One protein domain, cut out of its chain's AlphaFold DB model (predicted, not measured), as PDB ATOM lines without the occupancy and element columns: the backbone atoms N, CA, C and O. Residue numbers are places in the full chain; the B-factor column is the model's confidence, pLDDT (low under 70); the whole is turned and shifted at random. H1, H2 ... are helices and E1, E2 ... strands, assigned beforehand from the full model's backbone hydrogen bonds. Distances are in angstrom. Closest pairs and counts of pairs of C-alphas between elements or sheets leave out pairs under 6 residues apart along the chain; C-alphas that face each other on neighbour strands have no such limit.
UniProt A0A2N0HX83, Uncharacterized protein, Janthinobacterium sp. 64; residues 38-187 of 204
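This is residues 38 to 187 of the 204 residues of an uncharacterized protein of Janthinobacterium sp. 64 (UniProt A0A2N0HX83). Two strongly twisted four-stranded sheets lie face to face as a sandwich, E3 E2 E5 E6 on one side and E4 E1 E7 E8 on the other. A long tail leads from E8 to H1, whose residues 181 to 187 stick out. The printed part has 150 residues, with named strands E1 to E8 and then helix H1; the first sheet is all antiparallel, the second mixed. It is mostly strand and compact, with a radius of gyration of the C-alphas of 16.5 A and spans of 54 by 33 by 26 A.

Start at E3, residues 68 to 79, and E2, residues 53 to 62, a hairpin with N 57 and O 74 2.8 A apart. Next come E5, residues 96 to 106, antiparallel to E2 with N 56 and O 101 at 2.8 A, and E6, residues 110 to 120, in a hairpin with E5, N 102 and O 114 at 2.8 A. E6 bends by 51 degrees at residue 117. In the other sheet, E4, residues 89 to 94, is antiparallel to E1, residues 38 to 42, with N 40 and O 91 at 2.8 A. E7, residues 125 to 131, is parallel to E1, N 41 and O 126 at 2.8 A, and forms a hairpin with E8, residues 146 to 151, N 129 and O 148 at 2.9 A. The facing parts of the sheets are 9.9 A centre to centre. H1, residues 178 to 187, is on neither sheet; its O i to N i+4 pairs are within hydrogen-bond range.

Find C-alpha 38 at (-50.954, 0.206, -23.108), where E1 begins. E3 starts at C-alpha 68, (-30.666, -14.679, -22.933), and runs 30.7 A. H1 ends at C-alpha 187, (-25.877, 10.010, -28.640).

The C-alphas farthest apart, Ser 49 and Ala 187, are 56.6 A apart. The printed part has no cut. The links E7 to E8 and E8 to H1 are long. Low confidence, pLDDT under 70, includes residues 131 to 145 and 162 to 187.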
ATOM      1  N   ALA A  38     -49.781   0.415 -22.280       91.44
ATOM      2  CA  ALA A  38     -50.954   0.206 -23.108       91.44
ATOM      3  C   ALA A  38     -52.008  -0.638 -22.378       91.44
ATOM      4  O   ALA A  38     -51.693  -1.447 -21.496       91.44
ATOM      5  N   SER A  39     -53.268  -0.492 -22.775       92.75
ATOM      6  CA  SER A  39     -54.350  -1.379 -22.331       92.75
ATOM      7  C   SER A  39     -54.614  -2.453 -23.379       92.75
ATOM      8  O   SER A  39     -54.726  -2.146 -24.559       92.75
ATOM      9  N   LEU A  40     -54.757  -3.709 -22.965       93.62
ATOM     10  CA  LEU A  40     -55.103  -4.833 -23.828       93.62
ATOM     11  C   LEU A  40     -56.391  -5.498 -23.335       93.62
ATOM     12  O   LEU A  40     -56.431  -6.069 -22.246       93.62
ATOM     13  N   ALA A  41     -57.427  -5.463 -24.163       93.44
ATOM     14  CA  ALA A  41     -58.630  -6.260 -24.007       93.44
ATOM     15  C   ALA A  41     -58.467  -7.589 -24.751       93.44
ATOM     16  O   ALA A  41     -58.319  -7.621 -25.969       93.44
ATOM     17  N   ILE A  42     -58.513  -8.701 -24.030       92.31
ATOM     18  CA  ILE A  42     -58.452 -10.047 -24.597       92.31
ATOM     19  C   ILE A  42     -59.882 -10.563 -24.702       92.31
ATOM     20  O   ILE A  42     -60.528 -10.821 -23.682       92.31
ATOM     21  N   GLN A  43     -60.394 -10.685 -25.928       89.56
ATOM     22  CA  GLN A  43     -61.739 -11.209 -26.142       89.56
ATOM     23  C   GLN A  43     -61.844 -12.665 -25.697       89.56
ATOM     24  O   GLN A  43     -60.904 -13.446 -25.846       89.56
ATOM     25  N   SER A  44     -63.016 -13.012 -25.163       83.75
ATOM     26  CA  SER A  44     -63.330 -14.382 -24.785       83.75
ATOM     27  C   SER A  44     -63.195 -15.317 -25.983       83.75
ATOM     28  O   SER A  44     -63.752 -15.067 -27.054       83.75
ATOM     29  N   ILE A  45     -62.455 -16.404 -25.785       81.69
ATOM     30  CA  ILE A  45     -62.268 -17.444 -26.790       81.69
ATOM     31  C   ILE A  45     -63.215 -18.584 -26.443       81.69
ATOM     32  O   ILE A  45     -63.081 -19.220 -25.395       81.69
ATOM     33  N   HIS A  46     -64.184 -18.843 -27.317       76.38
ATOM     34  CA  HIS A  46     -65.136 -19.916 -27.082       76.38
ATOM     35  C   HIS A  46     -64.450 -21.280 -27.156       76.38
ATOM     36  O   HIS A  46     -63.900 -21.661 -28.187       76.38
ATOM     37  N   THR A  47     -64.529 -22.044 -26.069       70.19
ATOM     38  CA  THR A  47     -63.920 -23.378 -25.996       70.19
ATOM     39  C   THR A  47     -64.912 -24.509 -26.271       70.19
ATOM     40  O   THR A  47     -64.504 -25.664 -26.355       70.19
ATOM     41  N   GLY A  48     -66.214 -24.223 -26.400       71.88
ATOM     42  CA  GLY A  48     -67.246 -25.257 -26.524       71.88
ATOM     43  C   GLY A  48     -67.156 -26.292 -25.395       71.88
ATOM     44  O   GLY A  48     -67.080 -25.934 -24.222       71.88
ATOM     45  N   SER A  49     -67.121 -27.577 -25.755       65.75
ATOM     46  CA  SER A  49     -66.962 -28.714 -24.831       65.75
ATOM     47  C   SER A  49     -65.506 -29.043 -24.448       65.75
ATOM     48  O   SER A  49     -65.266 -30.040 -23.768       65.75
ATOM     49  N   ARG A  50     -64.519 -28.253 -24.892       66.81
ATOM     50  CA  ARG A  50     -63.080 -28.508 -24.681       66.81
ATOM     51  C   ARG A  50     -62.540 -27.866 -23.405       66.81
ATOM     52  O   ARG A  50     -63.181 -27.020 -22.789       66.81
ATOM     53  N   GLN A  51     -61.320 -28.273 -23.039       69.75
ATOM     54  CA  GLN A  51     -60.775 -28.079 -21.698       69.75
ATOM     55  C   GLN A  51     -60.360 -26.639 -21.359       69.75
ATOM     56  O   GLN A  51     -60.669 -26.213 -20.247       69.75
ATOM     57  N   LYS A  52     -59.685 -25.886 -22.247       84.25
ATOM     58  CA  LYS A  52     -59.181 -24.531 -21.934       84.25
ATOM     59  C   LYS A  52     -58.634 -23.801 -23.176       84.25
ATOM     60  O   LYS A  52     -58.093 -24.445 -24.065       84.25
ATOM     61  N   ALA A  53     -58.729 -22.471 -23.205       84.69
ATOM     62  CA  ALA A  53     -57.907 -21.590 -24.042       84.69
ATOM     63  C   ALA A  53     -57.059 -20.665 -23.152       84.69
ATOM     64  O   ALA A  53     -57.498 -20.295 -22.056       84.69
ATOM     65  N   THR A  54     -55.860 -20.296 -23.602       89.06
ATOM     66  CA  THR A  54     -54.940 -19.392 -22.896       89.06
ATOM     67  C   THR A  54     -54.374 -18.315 -23.801       89.06
ATOM     68  O   THR A  54     -54.148 -18.516 -24.995       89.06
ATOM     69  N   VAL A  55     -54.117 -17.165 -23.187       89.50
ATOM     70  CA  VAL A  55     -53.278 -16.104 -23.729       89.50
ATOM     71  C   VAL A  55     -52.203 -15.825 -22.696       89.50
ATOM     72  O   VAL A  55     -52.503 -15.390 -21.583       89.50
ATOM     73  N   ASP A  56     -50.961 -16.058 -23.083       89.38
ATOM     74  CA  ASP A  56     -49.781 -15.857 -22.261       89.38
ATOM     75  C   ASP A  56     -48.935 -14.725 -22.850       89.38
ATOM     76  O   ASP A  56     -48.797 -14.599 -24.071       89.38
ATOM     77  N   ARG A  57     -48.337 -13.904 -21.984       87.81
ATOM     78  CA  ARG A  57     -47.274 -12.970 -22.357       87.81
ATOM     79  C   ARG A  57     -45.951 -13.545 -21.920       87.81
ATOM     80  O   ARG A  57     -45.794 -13.981 -20.785       87.81
ATOM     81  N   ASN A  58     -44.993 -13.502 -22.824       80.94
ATOM     82  CA  ASN A  58     -43.654 -13.978 -22.556       80.94
ATOM     83  C   ASN A  58     -42.695 -12.789 -22.492       80.94
ATOM     84  O   ASN A  58     -42.704 -11.925 -23.367       80.94
ATOM     85  N   GLU A  59     -41.873 -12.762 -21.455       77.50
ATOM     86  CA  GLU A  59     -40.763 -11.831 -21.293       77.50
ATOM     87  C   GLU A  59     -39.447 -12.597 -21.376       77.50
ATOM     88  O   GLU A  59     -39.323 -13.699 -20.834       77.50
ATOM     89  N   VAL A  60     -38.462 -11.997 -22.038       72.62
ATOM     90  CA  VAL A  60     -37.083 -12.482 -22.055       72.62
ATOM     91  C   VAL A  60     -36.259 -11.532 -21.202       72.62
ATOM     92  O   VAL A  60     -36.184 -10.339 -21.486       72.62
ATOM     93  N   ASP A  61     -35.633 -12.066 -20.162       71.38
ATOM     94  CA  ASP A  61     -34.653 -11.331 -19.380       71.38
ATOM     95  C   ASP A  61     -33.308 -11.435 -20.102       71.38
ATOM     96  O   ASP A  61     -32.764 -12.530 -20.288       71.38
ATOM     97  N   CYS A  62     -32.760 -10.294 -20.510       70.00
ATOM     98  CA  CYS A  62     -31.443 -10.227 -21.132       70.00
ATOM     99  C   CYS A  62     -30.349 -10.076 -20.068       70.00
ATOM    100  O   CYS A  62     -30.484  -9.321 -19.103       70.00
ATOM    101  N   ALA A  63     -29.253 -10.809 -20.234       72.12
ATOM    102  CA  ALA A  63     -28.036 -10.618 -19.463       72.12
ATOM    103  C   ALA A  63     -27.258  -9.388 -19.979       72.12
ATOM    104  O   ALA A  63     -27.420  -8.998 -21.139       72.12
ATOM    105  N   PRO A  64     -26.373  -8.796 -19.153       72.81
ATOM    106  CA  PRO A  64     -25.531  -7.669 -19.567       72.81
ATOM    107  C   PRO A  64     -24.631  -7.956 -20.778       72.81
ATOM    108  O   PRO A  64     -24.220  -7.029 -21.464       72.81
ATOM    109  N   ASP A  65     -24.334  -9.228 -21.064       76.44
ATOM    110  CA  ASP A  65     -23.548  -9.648 -22.230       76.44
ATOM    111  C   ASP A  65     -24.385  -9.766 -23.519       76.44
ATOM    112  O   ASP A  65     -23.906 -10.288 -24.526       76.44
ATOM    113  N   GLY A  66     -25.642  -9.306 -23.495       65.25
ATOM    114  CA  GLY A  66     -26.557  -9.364 -24.633       65.25
ATOM    115  C   GLY A  66     -27.068 -10.772 -24.937       65.25
ATOM    116  O   GLY A  66     -27.624 -10.995 -26.011       65.25
ATOM    117  N   LYS A  67     -26.893 -11.739 -24.025       69.06
ATOM    118  CA  LYS A  67     -27.453 -13.089 -24.158       69.06
ATOM    119  C   LYS A  67     -28.735 -13.252 -23.363       69.06
ATOM    120  O   LYS A  67     -29.067 -12.463 -22.483       69.06
ATOM    121  N   TRP A  68     -29.459 -14.322 -23.665       69.12
ATOM    122  CA  TRP A  68     -30.666 -14.679 -22.933       69.12
ATOM    123  C   TRP A  68     -30.280 -15.202 -21.564       69.12
ATOM    124  O   TRP A  68     -29.498 -16.146 -21.451       69.12
ATOM    125  N   LYS A  69     -30.834 -14.584 -20.524       74.44
ATOM    126  CA  LYS A  69     -30.622 -14.991 -19.139       74.44
ATOM    127  C   LYS A  69     -31.734 -15.911 -18.661       74.44
ATOM    128  O   LYS A  69     -31.459 -16.937 -18.048       74.44
ATOM    129  N   ALA A  70     -32.980 -15.522 -18.911       72.31
ATOM    130  CA  ALA A  70     -34.161 -16.266 -18.502       72.31
ATOM    131  C   ALA A  70     -35.360 -15.905 -19.384       72.31
ATOM    132  O   ALA A  70     -35.374 -14.867 -20.040       72.31
ATOM    133  N   GLN A  71     -36.377 -16.762 -19.365       75.12
ATOM    134  CA  GLN A  71     -37.691 -16.477 -19.926       75.12
ATOM    135  C   GLN A  71     -38.722 -16.604 -18.812       75.12
ATOM    136  O   GLN A  71     -38.667 -17.530 -17.999       75.12
ATOM    137  N   ARG A  72     -39.685 -15.689 -18.799       77.50
ATOM    138  CA  ARG A  72     -40.836 -15.738 -17.903       77.50
ATOM    139  C   ARG A  72     -42.103 -15.713 -18.740       77.50
ATOM    140  O   ARG A  72     -42.249 -14.874 -19.623       77.50
ATOM    141  N   SER A  73     -42.996 -16.661 -18.478       81.19
ATOM    142  CA  SER A  73     -44.316 -16.718 -19.100       81.19
ATOM    143  C   SER A  73     -45.369 -16.358 -18.066       81.19
ATOM    144  O   SER A  73     -45.363 -16.893 -16.955       81.19
ATOM    145  N   PHE A  74     -46.257 -15.442 -18.425       83.94
ATOM    146  CA  PHE A  74     -47.316 -14.951 -17.563       83.94
ATOM    147  C   PHE A  74     -48.660 -15.206 -18.231       83.94
ATOM    148  O   PHE A  74     -48.907 -14.699 -19.326       83.94
ATOM    149  N   GLU A  75     -49.544 -15.942 -17.556       89.25
ATOM    150  CA  GLU A  75     -50.915 -16.128 -18.039       89.25
ATOM    151  C   GLU A  75     -51.640 -14.783 -17.925       89.25
ATOM    152  O   GLU A  75     -51.848 -14.272 -16.817       89.25
ATOM    153  N   LEU A  76     -51.990 -14.194 -19.073       90.88
ATOM    154  CA  LEU A  76     -52.780 -12.967 -19.150       90.88
ATOM    155  C   LEU A  76     -54.271 -13.279 -19.047       90.88
ATOM    156  O   LEU A  76     -55.009 -12.587 -18.348       90.88
ATOM    157  N   ALA A  77     -54.715 -14.325 -19.742       90.19
ATOM    158  CA  ALA A  77     -56.094 -14.778 -19.727       90.19
ATOM    159  C   ALA A  77     -56.181 -16.296 -19.880       90.19
ATOM    160  O   ALA A  77     -55.416 -16.920 -20.616       90.19
ATOM    161  N   SER A  78     -57.173 -16.885 -19.218       89.50
ATOM    162  CA  SER A  78     -57.554 -18.278 -19.402       89.50
ATOM    163  C   SER A  78     -59.068 -18.378 -19.470       89.50
ATOM    164  O   SER A  78     -59.773 -17.872 -18.599       89.50
ATOM    165  N   PHE A  79     -59.549 -19.070 -20.496       86.50
ATOM    166  CA  PHE A  79     -60.964 -19.274 -20.762       86.50
ATOM    167  C   PHE A  79     -61.289 -20.758 -20.630       86.50
ATOM    168  O   PHE A  79     -60.641 -21.599 -21.254       86.50
ATOM    169  N   GLN A  80     -62.284 -21.085 -19.810       86.50
ATOM    170  CA  GLN A  80     -62.772 -22.448 -19.620       86.50
ATOM    171  C   GLN A  80     -64.298 -22.420 -19.645       86.50
ATOM    172  O   GLN A  80     -64.920 -21.836 -18.764       86.50
ATOM    173  N   GLY A  81     -64.896 -23.010 -20.682       79.88
ATOM    174  CA  GLY A  81     -66.348 -22.976 -20.885       79.88
ATOM    175  C   GLY A  81     -66.899 -21.586 -21.224       79.88
ATOM    176  O   GLY A  81     -68.101 -21.364 -21.100       79.88
ATOM    177  N   ALA A  82     -66.032 -20.658 -21.637       78.62
ATOM    178  CA  ALA A  82     -66.422 -19.289 -21.941       78.62
ATOM    179  C   ALA A  82     -67.207 -19.205 -23.262       78.62
ATOM    180  O   ALA A  82     -67.024 -20.008 -24.188       78.62
ATOM    181  N   LYS A  83     -68.097 -18.222 -23.360       76.38
ATOM    182  CA  LYS A  83     -68.870 -17.876 -24.558       76.38
ATOM    183  C   LYS A  83     -68.279 -16.627 -25.201       76.38
ATOM    184  O   LYS A  83     -67.713 -15.782 -24.515       76.38
ATOM    185  N   PHE A  84     -68.480 -16.461 -26.507       72.75
ATOM    186  CA  PHE A  84     -68.069 -15.239 -27.215       72.75
ATOM    187  C   PHE A  84     -68.730 -13.960 -26.671       72.75
ATOM    188  O   PHE A  84     -68.204 -12.871 -26.866       72.75
ATOM    189  N   SER A  85     -69.876 -14.086 -25.994       77.88
ATOM    190  CA  SER A  85     -70.582 -12.979 -25.340       77.88
ATOM    191  C   SER A  85     -69.993 -12.568 -23.990       77.88
ATOM    192  O   SER A  85     -70.436 -11.572 -23.422       77.88
ATOM    193  N   ASP A  86     -69.072 -13.355 -23.436       82.88
ATOM    194  CA  ASP A  86     -68.498 -13.064 -22.127       82.88
ATOM    195  C   ASP A  86     -67.600 -11.819 -22.210       82.88
ATOM    196  O   ASP A  86     -66.960 -11.582 -23.243       82.88
ATOM    197  N   PRO A  87     -67.544 -11.004 -21.141       86.00
ATOM    198  CA  PRO A  87     -66.741  -9.791 -21.140       86.00
ATOM    199  C   PRO A  87     -65.254 -10.110 -21.374       86.00
ATOM    200  O   PRO A  87     -64.764 -11.151 -20.922       86.00
ATOM    201  N   PRO A  88     -64.513  -9.221 -22.060       88.94
ATOM    202  CA  PRO A  88     -63.090  -9.418 -22.288       88.94
ATOM    203  C   PRO A  88     -62.300  -9.340 -20.978       88.94
ATOM    204  O   PRO A  88     -62.679  -8.640 -20.036       88.94
ATOM    205  N   VAL A  89     -61.148 -10.007 -20.946       90.31
ATOM    206  CA  VAL A  89     -60.160  -9.826 -19.876       90.31
ATOM    207  C   VAL A  89     -59.342  -8.577 -20.187       90.31
ATOM    208  O   VAL A  89     -58.757  -8.477 -21.262       90.31
ATOM    209  N   LEU A  90     -59.300  -7.627 -19.257       91.25
ATOM    210  CA  LEU A  90     -58.528  -6.393 -19.406       91.25
ATOM    211  C   LEU A  90     -57.185  -6.519 -18.689       91.25
ATOM    212  O   LEU A  90     -57.133  -6.861 -17.507       91.25
ATOM    213  N   VAL A  91     -56.106  -6.209 -19.400       90.38
ATOM    214  CA  VAL A  91     -54.733  -6.262 -18.895       90.38
ATOM    215  C   VAL A  91     -54.019  -4.967 -19.261       90.38
ATOM    216  O   VAL A  91     -54.186  -4.458 -20.365       90.38
ATOM    217  N   ARG A  92     -53.202  -4.430 -18.354       89.69
ATOM    218  CA  ARG A  92     -52.302  -3.308 -18.647       89.69
ATOM    219  C   ARG A  92     -50.913  -3.870 -18.908       89.69
ATOM    220  O   ARG A  92     -50.420  -4.646 -18.094       89.69
ATOM    221  N   LEU A  93     -50.311  -3.498 -20.025       88.56
ATOM    222  CA  LEU A  93     -48.994  -3.962 -20.447       88.56
ATOM    223  C   LEU A  93     -48.045  -2.769 -20.566       88.56
ATOM    224  O   LEU A  93     -48.512  -1.672 -20.874       88.56
ATOM    225  N   PRO A  94     -46.737  -2.948 -20.332       85.19
ATOM    226  CA  PRO A  94     -45.771  -1.898 -20.627       85.19
ATOM    227  C   PRO A  94     -45.801  -1.553 -22.121       85.19
ATOM    228  O   PRO A  94     -46.105  -2.407 -22.961       85.19
ATOM    229  N   GLU A  95     -45.492  -0.300 -22.438       84.00
ATOM    230  CA  GLU A  95     -45.227   0.125 -23.813       84.00
ATOM    231  C   GLU A  95     -44.083  -0.695 -24.432       84.00
ATOM    232  O   GLU A  95     -43.165  -1.157 -23.747       84.00
ATOM    233  N   GLY A  96     -44.134  -0.868 -25.750       82.31
ATOM    234  CA  GLY A  96     -43.075  -1.479 -26.534       82.31
ATOM    235  C   GLY A  96     -43.452  -2.834 -27.118       82.31
ATOM    236  O   GLY A  96     -44.624  -3.176 -27.301       82.31
ATOM    237  N   MET A  97     -42.429  -3.618 -27.461       80.94
ATOM    238  CA  MET A  97     -42.628  -4.941 -28.043       80.94
ATOM    239  C   MET A  97     -43.188  -5.905 -26.990       80.94
ATOM    240  O   MET A  97     -42.540  -6.203 -25.988       80.94
ATOM    241  N   SER A  98     -44.386  -6.430 -27.240       83.12
ATOM    242  CA  SER A  98     -45.003  -7.479 -26.433       83.12
ATOM    243  C   SER A  98     -45.105  -8.772 -27.224       83.12
ATOM    244  O   SER A  98     -45.571  -8.786 -28.364       83.12
ATOM    245  N   HIS A  99     -44.687  -9.867 -26.596       83.62
ATOM    246  CA  HIS A  99     -44.747 -11.201 -27.172       83.62
ATOM    247  C   HIS A  99     -45.870 -12.007 -26.547       83.62
ATOM    248  O   HIS A  99     -45.943 -12.152 -25.324       83.62
ATOM    249  N   PHE A 100     -46.693 -12.594 -27.402       85.50
ATOM    250  CA  PHE A 100     -47.858 -13.359 -27.013       85.50
ATOM    251  C   PHE A 100     -47.722 -14.800 -27.473       85.50
ATOM    252  O   PHE A 100     -47.254 -15.082 -28.578       85.50
ATOM    253  N   PHE A 101     -48.175 -15.705 -26.619       85.62
ATOM    254  CA  PHE A 101     -48.487 -17.073 -26.978       85.62
ATOM    255  C   PHE A 101     -49.980 -17.290 -26.748       85.62
ATOM    256  O   PHE A 101     -50.502 -16.986 -25.680       85.62
ATOM    257  N   VAL A 102     -50.681 -17.766 -27.768       85.00
ATOM    258  CA  VAL A 102     -52.125 -17.993 -27.726       85.00
ATOM    259  C   VAL A 102     -52.369 -19.452 -28.059       85.00
ATOM    260  O   VAL A 102     -51.966 -19.903 -29.132       85.00
ATOM    261  N   ASN A 103     -53.025 -20.181 -27.157       84.12
ATOM    262  CA  ASN A 103     -53.448 -21.556 -27.394       84.12
ATOM    263  C   ASN A 103     -54.964 -21.683 -27.242       84.12
ATOM    264  O   ASN A 103     -55.527 -21.271 -26.228       84.12
ATOM    265  N   PHE A 104     -55.641 -22.250 -28.237       81.25
ATOM    266  CA  PHE A 104     -57.091 -22.420 -28.208       81.25
ATOM    267  C   PHE A 104     -57.565 -23.616 -29.038       81.25
ATOM    268  O   PHE A 104     -56.964 -23.943 -30.060       81.25
ATOM    269  N   PRO A 105     -58.664 -24.276 -28.643       77.19
ATOM    270  CA  PRO A 105     -59.202 -25.397 -29.399       77.19
ATOM    271  C   PRO A 105     -59.849 -24.938 -30.714       77.19
ATOM    272  O   PRO A 105     -60.604 -23.970 -30.746       77.19
ATOM    273  N   VAL A 106     -59.636 -25.706 -31.784       74.19
ATOM    274  CA  VAL A 106     -60.361 -25.602 -33.062       74.19
ATOM    275  C   VAL A 106     -61.086 -26.925 -33.329       74.19
ATOM    276  O   VAL A 106     -60.499 -27.922 -33.739       74.19
ATOM    277  N   GLY A 107     -62.383 -26.986 -33.021       67.94
ATOM    278  CA  GLY A 107     -63.210 -28.196 -33.185       67.94
ATOM    279  C   GLY A 107     -63.143 -29.164 -31.997       67.94
ATOM    280  O   GLY A 107     -62.961 -28.716 -30.867       67.94
ATOM    281  N   SER A 108     -63.262 -30.482 -32.219       66.38
ATOM    282  CA  SER A 108     -63.283 -31.533 -31.172       66.38
ATOM    283  C   SER A 108     -61.950 -32.257 -30.911       66.38
ATOM    284  O   SER A 108     -61.770 -32.749 -29.799       66.38
ATOM    285  N   SER A 109     -60.999 -32.241 -31.857       65.81
ATOM    286  CA  SER A 109     -59.671 -32.869 -31.673       65.81
ATOM    287  C   SER A 109     -58.440 -31.994 -31.971       65.81
ATOM    288  O   SER A 109     -57.345 -32.377 -31.582       65.81
ATOM    289  N   ASN A 110     -58.578 -30.809 -32.581       72.50
ATOM    290  CA  ASN A 110     -57.440 -29.946 -32.948       72.50
ATOM    291  C   ASN A 110     -57.250 -28.740 -32.007       72.50
ATOM    292  O   ASN A 110     -58.221 -28.209 -31.467       72.50
ATOM    293  N   GLU A 111     -56.017 -28.283 -31.833       75.44
ATOM    294  CA  GLU A 111     -55.679 -27.053 -31.104       75.44
ATOM    295  C   GLU A 111     -54.857 -26.130 -32.007       75.44
ATOM    296  O   GLU A 111     -54.047 -26.586 -32.812       75.44
ATOM    297  N   CYS A 112     -55.092 -24.830 -31.877       77.12
ATOM    298  CA  CYS A 112     -54.332 -23.765 -32.504       77.12
ATOM    299  C   CYS A 112     -53.387 -23.172 -31.470       77.12
ATOM    300  O   CYS A 112     -53.837 -22.547 -30.514       77.12
ATOM    301  N   SER A 113     -52.087 -23.312 -31.703       79.25
ATOM    302  CA  SER A 113     -51.047 -22.633 -30.934       79.25
ATOM    303  C   SER A 113     -50.340 -21.611 -31.820       79.25
ATOM    304  O   SER A 113     -49.840 -21.947 -32.894       79.25
ATOM    305  N   MET A 114     -50.302 -20.354 -31.384       77.81
ATOM    306  CA  MET A 114     -49.711 -19.244 -32.130       77.81
ATOM    307  C   MET A 114     -48.776 -18.435 -31.239       77.81
ATOM    308  O   MET A 114     -49.123 -18.094 -30.113       77.81
ATOM    309  N   SER A 115     -47.601 -18.092 -31.770       78.12
ATOM    310  CA  SER A 115     -46.641 -17.192 -31.131       78.12
ATOM    311  C   SER A 115     -46.364 -16.010 -32.050       78.12
ATOM    312  O   SER A 115     -46.048 -16.198 -33.230       78.12
ATOM    313  N   PHE A 116     -46.504 -14.797 -31.526       77.50
ATOM    314  CA  PHE A 116     -46.273 -13.566 -32.277       77.50
ATOM    315  C   PHE A 116     -45.836 -12.429 -31.356       77.50
ATOM    316  O   PHE A 116     -46.027 -12.478 -30.142       77.50
ATOM    317  N   ALA A 117     -45.264 -11.388 -31.947       79.75
ATOM    318  CA  ALA A 117     -44.971 -10.135 -31.272       79.75
ATOM    319  C   ALA A 117     -45.704  -8.980 -31.950       79.75
ATOM    320  O   ALA A 117     -45.960  -9.012 -33.154       79.75
ATOM    321  N   THR A 118     -46.019  -7.942 -31.191       80.88
ATOM    322  CA  THR A 118     -46.472  -6.668 -31.748       80.88
ATOM    323  C   THR A 118     -46.003  -5.519 -30.865       80.88
ATOM    324  O   THR A 118     -45.698  -5.722 -29.688       80.88
ATOM    325  N   TYR A 119     -45.897  -4.329 -31.444       82.12
ATOM    326  CA  TYR A 119     -45.533  -3.119 -30.718       82.12
ATOM    327  C   TYR A 119     -46.800  -2.439 -30.194       82.12
ATOM    328  O   TYR A 119     -47.739  -2.213 -30.964       82.12
ATOM    329  N   LEU A 120     -46.822  -2.140 -28.897       87.50
ATOM    330  CA  LEU A 120     -47.908  -1.440 -28.216       87.50
ATOM    331  C   LEU A 120     -47.432  -0.042 -27.829       87.50
ATOM    332  O   LEU A 120     -46.397   0.084 -27.182       87.50
ATOM    333  N   GLU A 121     -48.184   0.980 -28.209       89.25
ATOM    334  CA  GLU A 121     -47.879   2.386 -27.926       89.25
ATOM    335  C   GLU A 121     -48.451   2.794 -26.562       89.25
ATOM    336  O   GLU A 121     -49.525   2.328 -26.156       89.25
ATOM    337  N   ALA A 122     -47.740   3.651 -25.826       90.75
ATOM    338  CA  ALA A 122     -48.231   4.154 -24.549       90.75
ATOM    339  C   ALA A 122     -49.548   4.928 -24.707       90.75
ATOM    340  O   ALA A 122     -49.738   5.706 -25.637       90.75
ATOM    341  N   GLY A 123     -50.470   4.725 -23.765       90.38
ATOM    342  CA  GLY A 123     -51.779   5.382 -23.753       90.38
ATOM    343  C   GLY A 123     -52.802   4.770 -24.712       90.38
ATOM    344  O   GLY A 123     -53.995   4.994 -24.517       90.38
ATOM    345  N   HIS A 124     -52.371   3.950 -25.672       93.56
ATOM    346  CA  HIS A 124     -53.277   3.278 -26.596       93.56
ATOM    347  C   HIS A 124     -53.997   2.102 -25.929       93.56
ATOM    348  O   HIS A 124     -53.543   1.478 -24.957       93.56
ATOM    349  N   SER A 125     -55.142   1.776 -26.508       94.19
ATOM    350  CA  SER A 125     -55.977   0.646 -26.163       94.19
ATOM    351  C   SER A 125     -56.045  -0.338 -27.328       94.19
ATOM    352  O   SER A 125     -56.273   0.014 -28.484       94.19
ATOM    353  N   TYR A 126     -55.871  -1.613 -27.010       92.88
ATOM    354  CA  TYR A 126     -55.795  -2.690 -27.980       92.88
ATOM    355  C   TYR A 126     -56.819  -3.772 -27.680       92.88
ATOM    356  O   TYR A 126     -57.178  -4.007 -26.528       92.88
ATOM    357  N   THR A 127     -57.247  -4.483 -28.716       92.94
ATOM    358  CA  THR A 127     -58.084  -5.673 -28.600       92.94
ATOM    359  C   THR A 127     -57.388  -6.865 -29.245       92.94
ATOM    360  O   THR A 127     -57.182  -6.872 -30.459       92.94
ATOM    361  N   LEU A 128     -57.071  -7.894 -28.459       91.31
ATOM    362  CA  LEU A 128     -56.657  -9.199 -28.967       91.31
ATOM    363  C   LEU A 128     -57.896 -10.055 -29.218       91.31
ATOM    364  O   LEU A 128     -58.710 -10.279 -28.318       91.31
ATOM    365  N   LYS A 129     -58.010 -10.554 -30.447       85.69
ATOM    366  CA  LYS A 129     -59.054 -11.487 -30.871       85.69
ATOM    367  C   LYS A 129     -58.412 -12.754 -31.411       85.69
ATOM    368  O   LYS A 129     -57.434 -12.676 -32.155       85.69
ATOM    369  N   ALA A 130     -58.988 -13.898 -31.068       76.44
ATOM    370  CA  ALA A 130     -58.704 -15.175 -31.706       76.44
ATOM    371  C   ALA A 130     -60.017 -15.714 -32.275       76.44
ATOM    372  O   ALA A 130     -61.040 -15.677 -31.592       76.44
ATOM    373  N   ASP A 131     -59.998 -16.168 -33.523       66.31
ATOM    374  CA  ASP A 131     -61.189 -16.672 -34.206       66.31
ATOM    375  C   ASP A 131     -60.887 -18.007 -34.903       66.31
ATOM    376  O   ASP A 131     -59.769 -18.255 -35.364       66.31
ATOM    377  N   GLY A 132     -61.907 -18.866 -34.953       51.66
ATOM    378  CA  GLY A 132     -61.945 -20.115 -35.709       51.66
ATOM    379  C   GLY A 132     -62.643 -20.003 -37.074       51.66
ATOM    380  O   GLY A 132     -62.709 -21.003 -37.788       51.66
ATOM    381  N   HIS A 133     -63.175 -18.834 -37.467       44.84
ATOM    382  CA  HIS A 133     -63.818 -18.629 -38.773       44.84
ATOM    383  C   HIS A 133     -62.849 -18.166 -39.886       44.84
ATOM    384  O   HIS A 133     -61.959 -17.335 -39.702       44.84
ATOM    385  N   LEU A 134     -63.033 -18.709 -41.099       36.84
ATOM    386  CA  LEU A 134     -62.251 -18.387 -42.301       36.84
ATOM    387  C   LEU A 134     -62.674 -17.031 -42.919       36.84
ATOM    388  O   LEU A 134     -63.496 -16.986 -43.823       36.84
ATOM    389  N   GLY A 135     -62.067 -15.930 -42.464       31.53
ATOM    390  CA  GLY A 135     -62.076 -14.591 -43.100       31.53
ATOM    391  C   GLY A 135     -61.944 -13.486 -42.040       31.53
ATOM    392  O   GLY A 135     -62.656 -13.541 -41.059       31.53
ATOM    393  N   ALA A 136     -61.067 -12.478 -42.051       31.00
ATOM    394  CA  ALA A 136     -59.955 -12.028 -42.882       31.00
ATOM    395  C   ALA A 136     -58.880 -11.488 -41.909       31.00
ATOM    396  O   ALA A 136     -58.943 -10.339 -41.508       31.00
ATOM    397  N   PHE A 137     -57.948 -12.337 -41.465       46.44
ATOM    398  CA  PHE A 137     -56.865 -12.014 -40.522       46.44
ATOM    399  C   PHE A 137     -55.741 -13.041 -40.738       46.44
ATOM    400  O   PHE A 137     -56.029 -14.130 -41.241       46.44
ATOM    401  N   PHE A 138     -54.489 -12.673 -40.438       41.19
ATOM    402  CA  PHE A 138     -53.261 -13.424 -40.753       41.19
ATOM    403  C   PHE A 138     -53.437 -14.951 -40.586       41.19
ATOM    404  O   PHE A 138     -53.673 -15.438 -39.483       41.19
ATOM    405  N   SER A 139     -53.341 -15.687 -41.700       39.91
ATOM    406  CA  SER A 139     -53.493 -17.148 -41.772       39.91
ATOM    407  C   SER A 139     -52.114 -17.758 -41.996       39.91
ATOM    408  O   SER A 139     -51.461 -17.430 -42.984       39.91
ATOM    409  N   LEU A 140     -51.654 -18.612 -41.079       47.44
ATOM    410  CA  LEU A 140     -50.342 -19.270 -41.189       47.44
ATOM    411  C   LEU A 140     -50.372 -20.599 -41.944       47.44
ATOM    412  O   LEU A 140     -49.316 -21.120 -42.273       47.44
ATOM    413  N   ASP A 141     -51.560 -21.100 -42.252       42.12
ATOM    414  CA  ASP A 141     -51.776 -22.282 -43.072       42.12
ATOM    415  C   ASP A 141     -53.154 -22.171 -43.734       42.12
ATOM    416  O   ASP A 141     -54.022 -21.449 -43.222       42.12
ATOM    417  N   PRO A 142     -53.423 -22.896 -44.831       43.50
ATOM    418  CA  PRO A 142     -54.753 -22.970 -45.441       43.50
ATOM    419  C   PRO A 142     -55.837 -23.593 -44.519       43.50
ATOM    420  O   PRO A 142     -56.974 -23.760 -44.952       43.50
ATOM    421  N   GLY A 143     -55.515 -23.904 -43.251       48.00
ATOM    422  CA  GLY A 143     -56.327 -24.656 -42.284       48.00
ATOM    423  C   GLY A 143     -56.777 -23.944 -40.991       48.00
ATOM    424  O   GLY A 143     -57.092 -24.633 -40.029       48.00
ATOM    425  N   GLY A 144     -56.870 -22.607 -40.933       56.22
ATOM    426  CA  GLY A 144     -57.919 -21.977 -40.098       56.22
ATOM    427  C   GLY A 144     -57.610 -21.445 -38.683       56.22
ATOM    428  O   GLY A 144     -58.560 -21.093 -37.993       56.22
ATOM    429  N   CYS A 145     -56.352 -21.299 -38.247       66.69
ATOM    430  CA  CYS A 145     -56.029 -20.565 -37.005       66.69
ATOM    431  C   CYS A 145     -55.828 -19.066 -37.277       66.69
ATOM    432  O   CYS A 145     -54.996 -18.719 -38.122       66.69
ATOM    433  N   ARG A 146     -56.541 -18.174 -36.569       72.69
ATOM    434  CA  ARG A 146     -56.429 -16.716 -36.763       72.69
ATOM    435  C   ARG A 146     -56.360 -15.956 -35.447       72.69
ATOM    436  O   ARG A 146     -57.157 -16.191 -34.541       72.69
ATOM    437  N   VAL A 147     -55.448 -14.987 -35.392       78.44
ATOM    438  CA  VAL A 147     -55.366 -13.984 -34.323       78.44
ATOM    439  C   VAL A 147     -55.200 -12.594 -34.921       78.44
ATOM    440  O   VAL A 147     -54.609 -12.427 -35.989       78.44
ATOM    441  N   ALA A 148     -55.717 -11.596 -34.218       82.75
ATOM    442  CA  ALA A 148     -55.567 -10.194 -34.558       82.75
ATOM    443  C   ALA A 148     -55.348  -9.374 -33.290       82.75
ATOM    444  O   ALA A 148     -55.964  -9.640 -32.257       82.75
ATOM    445  N   VAL A 149     -54.506  -8.349 -33.397       86.44
ATOM    446  CA  VAL A 149     -54.431  -7.270 -32.414       86.44
ATOM    447  C   VAL A 149     -54.905  -6.011 -33.117       86.44
ATOM    448  O   VAL A 149     -54.320  -5.613 -34.119       86.44
ATOM    449  N   ILE A 150     -55.999  -5.432 -32.640       87.44
ATOM    450  CA  ILE A 150     -56.577  -4.203 -33.181       87.44
ATOM    451  C   ILE A 150     -56.219  -3.064 -32.245       87.44
ATOM    452  O   ILE A 150     -56.416  -3.189 -31.043       87.44
ATOM    453  N   ASP A 151     -55.702  -1.977 -32.791       88.56
ATOM    454  CA  ASP A 151     -55.546  -0.707 -32.095       88.56
ATOM    455  C   ASP A 151     -56.883   0.025 -32.166       88.56
ATOM    456  O   ASP A 151     -57.368   0.346 -33.252       88.56
ATOM    457  N   ASN A 152     -57.539   0.182 -31.019       91.44
ATOM    458  CA  ASN A 152     -58.895   0.718 -30.975       91.44
ATOM    459  C   ASN A 152     -58.909   2.236 -31.197       91.44
ATOM    460  O   ASN A 152     -59.924   2.761 -31.647       91.44
ATOM    461  N   ASP A 153     -57.801   2.921 -30.909       91.19
ATOM    462  CA  ASP A 153     -57.665   4.368 -31.074       91.19
ATOM    463  C   ASP A 153     -57.537   4.747 -32.556       91.19
ATOM    464  O   ASP A 153     -58.122   5.726 -33.015       91.19
ATOM    465  N   THR A 154     -56.834   3.926 -33.338       87.50
ATOM    466  CA  THR A 154     -56.682   4.117 -34.792       87.50
ATOM    467  C   THR A 154     -57.678   3.308 -35.631       87.50
ATOM    468  O   THR A 154     -57.842   3.561 -36.826       87.50
ATOM    469  N   GLY A 155     -58.316   2.298 -35.039       83.25
ATOM    470  CA  GLY A 155     -59.157   1.322 -35.733       83.25
ATOM    471  C   GLY A 155     -58.386   0.363 -36.652       83.25
ATOM    472  O   GLY A 155     -59.008  -0.368 -37.423       83.25
ATOM    473  N   GLN A 156     -57.050   0.364 -36.606       80.56
ATOM    474  CA  GLN A 156     -56.199  -0.423 -37.501       80.56
ATOM    475  C   GLN A 156     -55.739  -1.733 -36.858       80.56
ATOM    476  O   GLN A 156     -55.468  -1.817 -35.658       80.56
ATOM    477  N   ALA A 157     -55.596  -2.776 -37.677       77.88
ATOM    478  CA  ALA A 157     -54.942  -4.004 -37.243       77.88
ATOM    479  C   ALA A 157     -53.433  -3.774 -37.113       77.88
ATOM    480  O   ALA A 157     -52.785  -3.284 -38.041       77.88
ATOM    481  N   LYS A 158     -52.854  -4.157 -35.974       80.31
ATOM    482  CA  LYS A 158     -51.413  -4.070 -35.764       80.31
ATOM    483  C   LYS A 158     -50.685  -5.130 -36.566       80.31
ATOM    484  O   LYS A 158     -51.149  -6.257 -36.750       80.31
ATOM    485  N   HIS A 159     -49.497  -4.748 -37.016       73.44
ATOM    486  CA  HIS A 159     -48.578  -5.676 -37.637       73.44
ATOM    487  C   HIS A 159     -48.134  -6.719 -36.604       73.44
ATOM    488  O   HIS A 159     -47.686  -6.371 -35.505       73.44
ATOM    489  N   LEU A 160     -48.288  -7.996 -36.956       75.69
ATOM    490  CA  LEU A 160     -47.883  -9.115 -36.116       75.69
ATOM    491  C   LEU A 160     -46.589  -9.700 -36.671       75.69
ATOM    492  O   LEU A 160     -46.539 -10.175 -37.805       75.69
ATOM    493  N   ILE A 161     -45.543  -9.676 -35.855       70.12
ATOM    494  CA  ILE A 161     -44.236 -10.229 -36.189       70.12
ATOM    495  C   ILE A 161     -44.237 -11.700 -35.781       70.12
ATOM    496  O   ILE A 161     -44.448 -12.038 -34.613       70.12
ATOM    497  N   LYS A 162     -44.000 -12.591 -36.744       64.69
ATOM    498  CA  LYS A 162     -43.915 -14.031 -36.491       64.69
ATOM    499  C   LYS A 162     -42.550 -14.380 -35.896       64.69
ATOM    500  O   LYS A 162     -41.519 -14.022 -36.462       64.69
ATOM    501  N   GLY A 163     -42.537 -15.165 -34.821       52.97
ATOM    502  CA  GLY A 163     -41.331 -15.893 -34.427       52.97
ATOM    503  C   GLY A 163     -41.057 -17.031 -35.429       52.97
ATOM    504  O   GLY A 163     -41.971 -17.808 -35.708       52.97
ATOM    505  N   PRO A 164     -39.838 -17.191 -35.975       41.19
ATOM    506  CA  PRO A 164     -39.511 -18.201 -36.984       41.19
ATOM    507  C   PRO A 164     -39.626 -19.644 -36.468       41.19
ATOM    508  O   PRO A 164     -39.611 -20.577 -37.264       41.19
ATOM    509  N   HIS A 165     -39.841 -19.839 -35.166       42.44
ATOM    510  CA  HIS A 165     -40.114 -21.140 -34.576       42.44
ATOM    511  C   HIS A 165     -41.406 -21.076 -33.759       42.44
ATOM    512  O   HIS A 165     -41.416 -20.669 -32.606       42.44
ATOM    513  N   ALA A 166     -42.525 -21.471 -34.364       37.38
ATOM    514  CA  ALA A 166     -43.793 -21.610 -33.644       37.38
ATOM    515  C   ALA A 166     -43.804 -22.837 -32.703       37.38
ATOM    516  O   ALA A 166     -44.667 -22.928 -31.838       37.38
ATOM    517  N   GLN A 167     -42.843 -23.764 -32.861       34.44
ATOM    518  CA  GLN A 167     -42.725 -24.999 -32.071       34.44
ATOM    519  C   GLN A 167     -41.703 -24.926 -30.926       34.44
ATOM    520  O   GLN A 167     -41.783 -25.714 -29.990       34.44
ATOM    521  N   SER A 168     -40.773 -23.972 -30.959       41.00
ATOM    522  CA  SER A 168     -39.931 -23.625 -29.818       41.00
ATOM    523  C   SER A 168     -40.261 -22.194 -29.439       41.00
ATOM    524  O   SER A 168     -40.016 -21.271 -30.212       41.00
ATOM    525  N   GLN A 169     -40.889 -22.011 -28.274       44.75
ATOM    526  CA  GLN A 169     -41.121 -20.688 -27.704       44.75
ATOM    527  C   GLN A 169     -39.808 -19.898 -27.807       44.75
ATOM    528  O   GLN A 169     -38.828 -20.268 -27.176       44.75
ATOM    529  N   PHE A 170     -39.792 -18.863 -28.654       44.91
ATOM    530  CA  PHE A 170     -38.667 -17.951 -28.859       44.91
ATOM    531  C   PHE A 170     -37.390 -18.598 -29.422       44.91
ATOM    532  O   PHE A 170     -36.490 -18.976 -28.689       44.91
ATOM    533  N   GLY A 171     -37.226 -18.618 -30.747       36.44
ATOM    534  CA  GLY A 171     -35.909 -18.860 -31.361       36.44
ATOM    535  C   GLY A 171     -35.240 -17.622 -31.972       36.44
ATOM    536  O   GLY A 171     -34.161 -17.751 -32.531       36.44
ATOM    537  N   SER A 172     -35.853 -16.428 -31.913       39.31
ATOM    538  CA  SER A 172     -35.339 -15.260 -32.663       39.31
ATOM    539  C   SER A 172     -35.416 -13.897 -31.986       39.31
ATOM    540  O   SER A 172     -35.206 -12.890 -32.661       39.31
ATOM    541  N   VAL A 173     -35.739 -13.807 -30.696       45.75
ATOM    542  CA  VAL A 173     -35.626 -12.517 -29.997       45.75
ATOM    543  C   VAL A 173     -34.159 -12.276 -29.687       45.75
ATOM    544  O   VAL A 173     -33.695 -12.594 -28.609       45.75
ATOM    545  N   SER A 174     -33.371 -11.772 -30.630       47.31
ATOM    546  CA  SER A 174     -32.013 -11.321 -30.310       47.31
ATOM    547  C   SER A 174     -32.098 -10.297 -29.178       47.31
ATOM    548  O   SER A 174     -32.752  -9.267 -29.347       47.31
ATOM    549  N   CYS A 175     -31.486 -10.596 -28.028       55.50
ATOM    550  CA  CYS A 175     -31.398  -9.619 -26.952       55.50
ATOM    551  C   CYS A 175     -30.692  -8.389 -27.527       55.50
ATOM    552  O   CYS A 175     -29.617  -8.535 -28.121       55.50
ATOM    553  N   PRO A 176     -31.301  -7.197 -27.434       51.66
ATOM    554  CA  PRO A 176     -30.643  -5.992 -27.894       51.66
ATOM    555  C   PRO A 176     -29.290  -5.876 -27.188       51.66
ATOM    556  O   PRO A 176     -29.224  -6.024 -25.970       51.66
ATOM    557  N   ASN A 177     -28.206  -5.659 -27.944       50.69
ATOM    558  CA  ASN A 177     -26.889  -5.471 -27.342       50.69
ATOM    559  C   ASN A 177     -26.955  -4.222 -26.441       50.69
ATOM    560  O   ASN A 177     -27.161  -3.127 -26.973       50.69
ATOM    561  N   PRO A 178     -26.772  -4.348 -25.115       45.38
ATOM    562  CA  PRO A 178     -26.893  -3.220 -24.196       45.38
ATOM    563  C   PRO A 178     -25.932  -2.079 -24.541       45.38
ATOM    564  O   PRO A 178     -26.277  -0.917 -24.357       45.38
ATOM    565  N   ALA A 179     -24.769  -2.393 -25.125       49.81
ATOM    566  CA  ALA A 179     -23.800  -1.396 -25.577       49.81
ATOM    567  C   ALA A 179     -24.326  -0.532 -26.737       49.81
ATOM    568  O   ALA A 179     -23.984   0.641 -26.823       49.81
ATOM    569  N   LEU A 180     -25.188  -1.081 -27.605       47.22
ATOM    570  CA  LEU A 180     -25.820  -0.310 -28.681       47.22
ATOM    571  C   LEU A 180     -26.906   0.628 -28.146       47.22
ATOM    572  O   LEU A 180     -27.066   1.722 -28.672       47.22
ATOM    573  N   PHE A 181     -27.623   0.232 -27.090       45.62
ATOM    574  CA  PHE A 181     -28.622   1.093 -26.449       45.62
ATOM    575  C   PHE A 181     -27.986   2.169 -25.570       45.62
ATOM    576  O   PHE A 181     -28.450   3.302 -25.598       45.62
ATOM    577  N   ALA A 182     -26.905   1.853 -24.853       44.78
ATOM    578  CA  ALA A 182     -26.128   2.841 -24.107       44.78
ATOM    579  C   ALA A 182     -25.520   3.892 -25.049       44.78
ATOM    580  O   ALA A 182     -25.715   5.083 -24.834       44.78
ATOM    581  N   ALA A 183     -24.908   3.457 -26.155       46.22
ATOM    582  CA  ALA A 183     -24.377   4.366 -27.168       46.22
ATOM    583  C   ALA A 183     -25.475   5.207 -27.847       46.22
ATOM    584  O   ALA A 183     -25.254   6.373 -28.160       46.22
ATOM    585  N   ALA A 184     -26.665   4.639 -28.070       41.09
ATOM    586  CA  ALA A 184     -27.801   5.379 -28.619       41.09
ATOM    587  C   ALA A 184     -28.390   6.391 -27.620       41.09
ATOM    588  O   ALA A 184     -28.800   7.472 -28.037       41.09
ATOM    589  N   ALA A 185     -28.412   6.069 -26.324       41.38
ATOM    590  CA  ALA A 185     -28.852   6.976 -25.267       41.38
ATOM    591  C   ALA A 185     -27.870   8.146 -25.082       41.38
ATOM    592  O   ALA A 185     -28.302   9.294 -25.106       41.38
ATOM    593  N   GLU A 186     -26.560   7.875 -25.019       48.22
ATOM    594  CA  GLU A 186     -25.519   8.916 -24.969       48.22
ATOM    595  C   GLU A 186     -25.550   9.812 -26.218       48.22
ATOM    596  O   GLU A 186     -25.438  11.033 -26.123       48.22
ATOM    597  N   ALA A 187     -25.757   9.233 -27.407       46.34
ATOM    598  CA  ALA A 187     -25.877  10.010 -28.640       46.34
ATOM    599  C   ALA A 187     -27.134  10.898 -28.669       46.34
ATOM    600  O   ALA A 187     -27.087  12.005 -29.207       46.34
TER     601      ALA A 187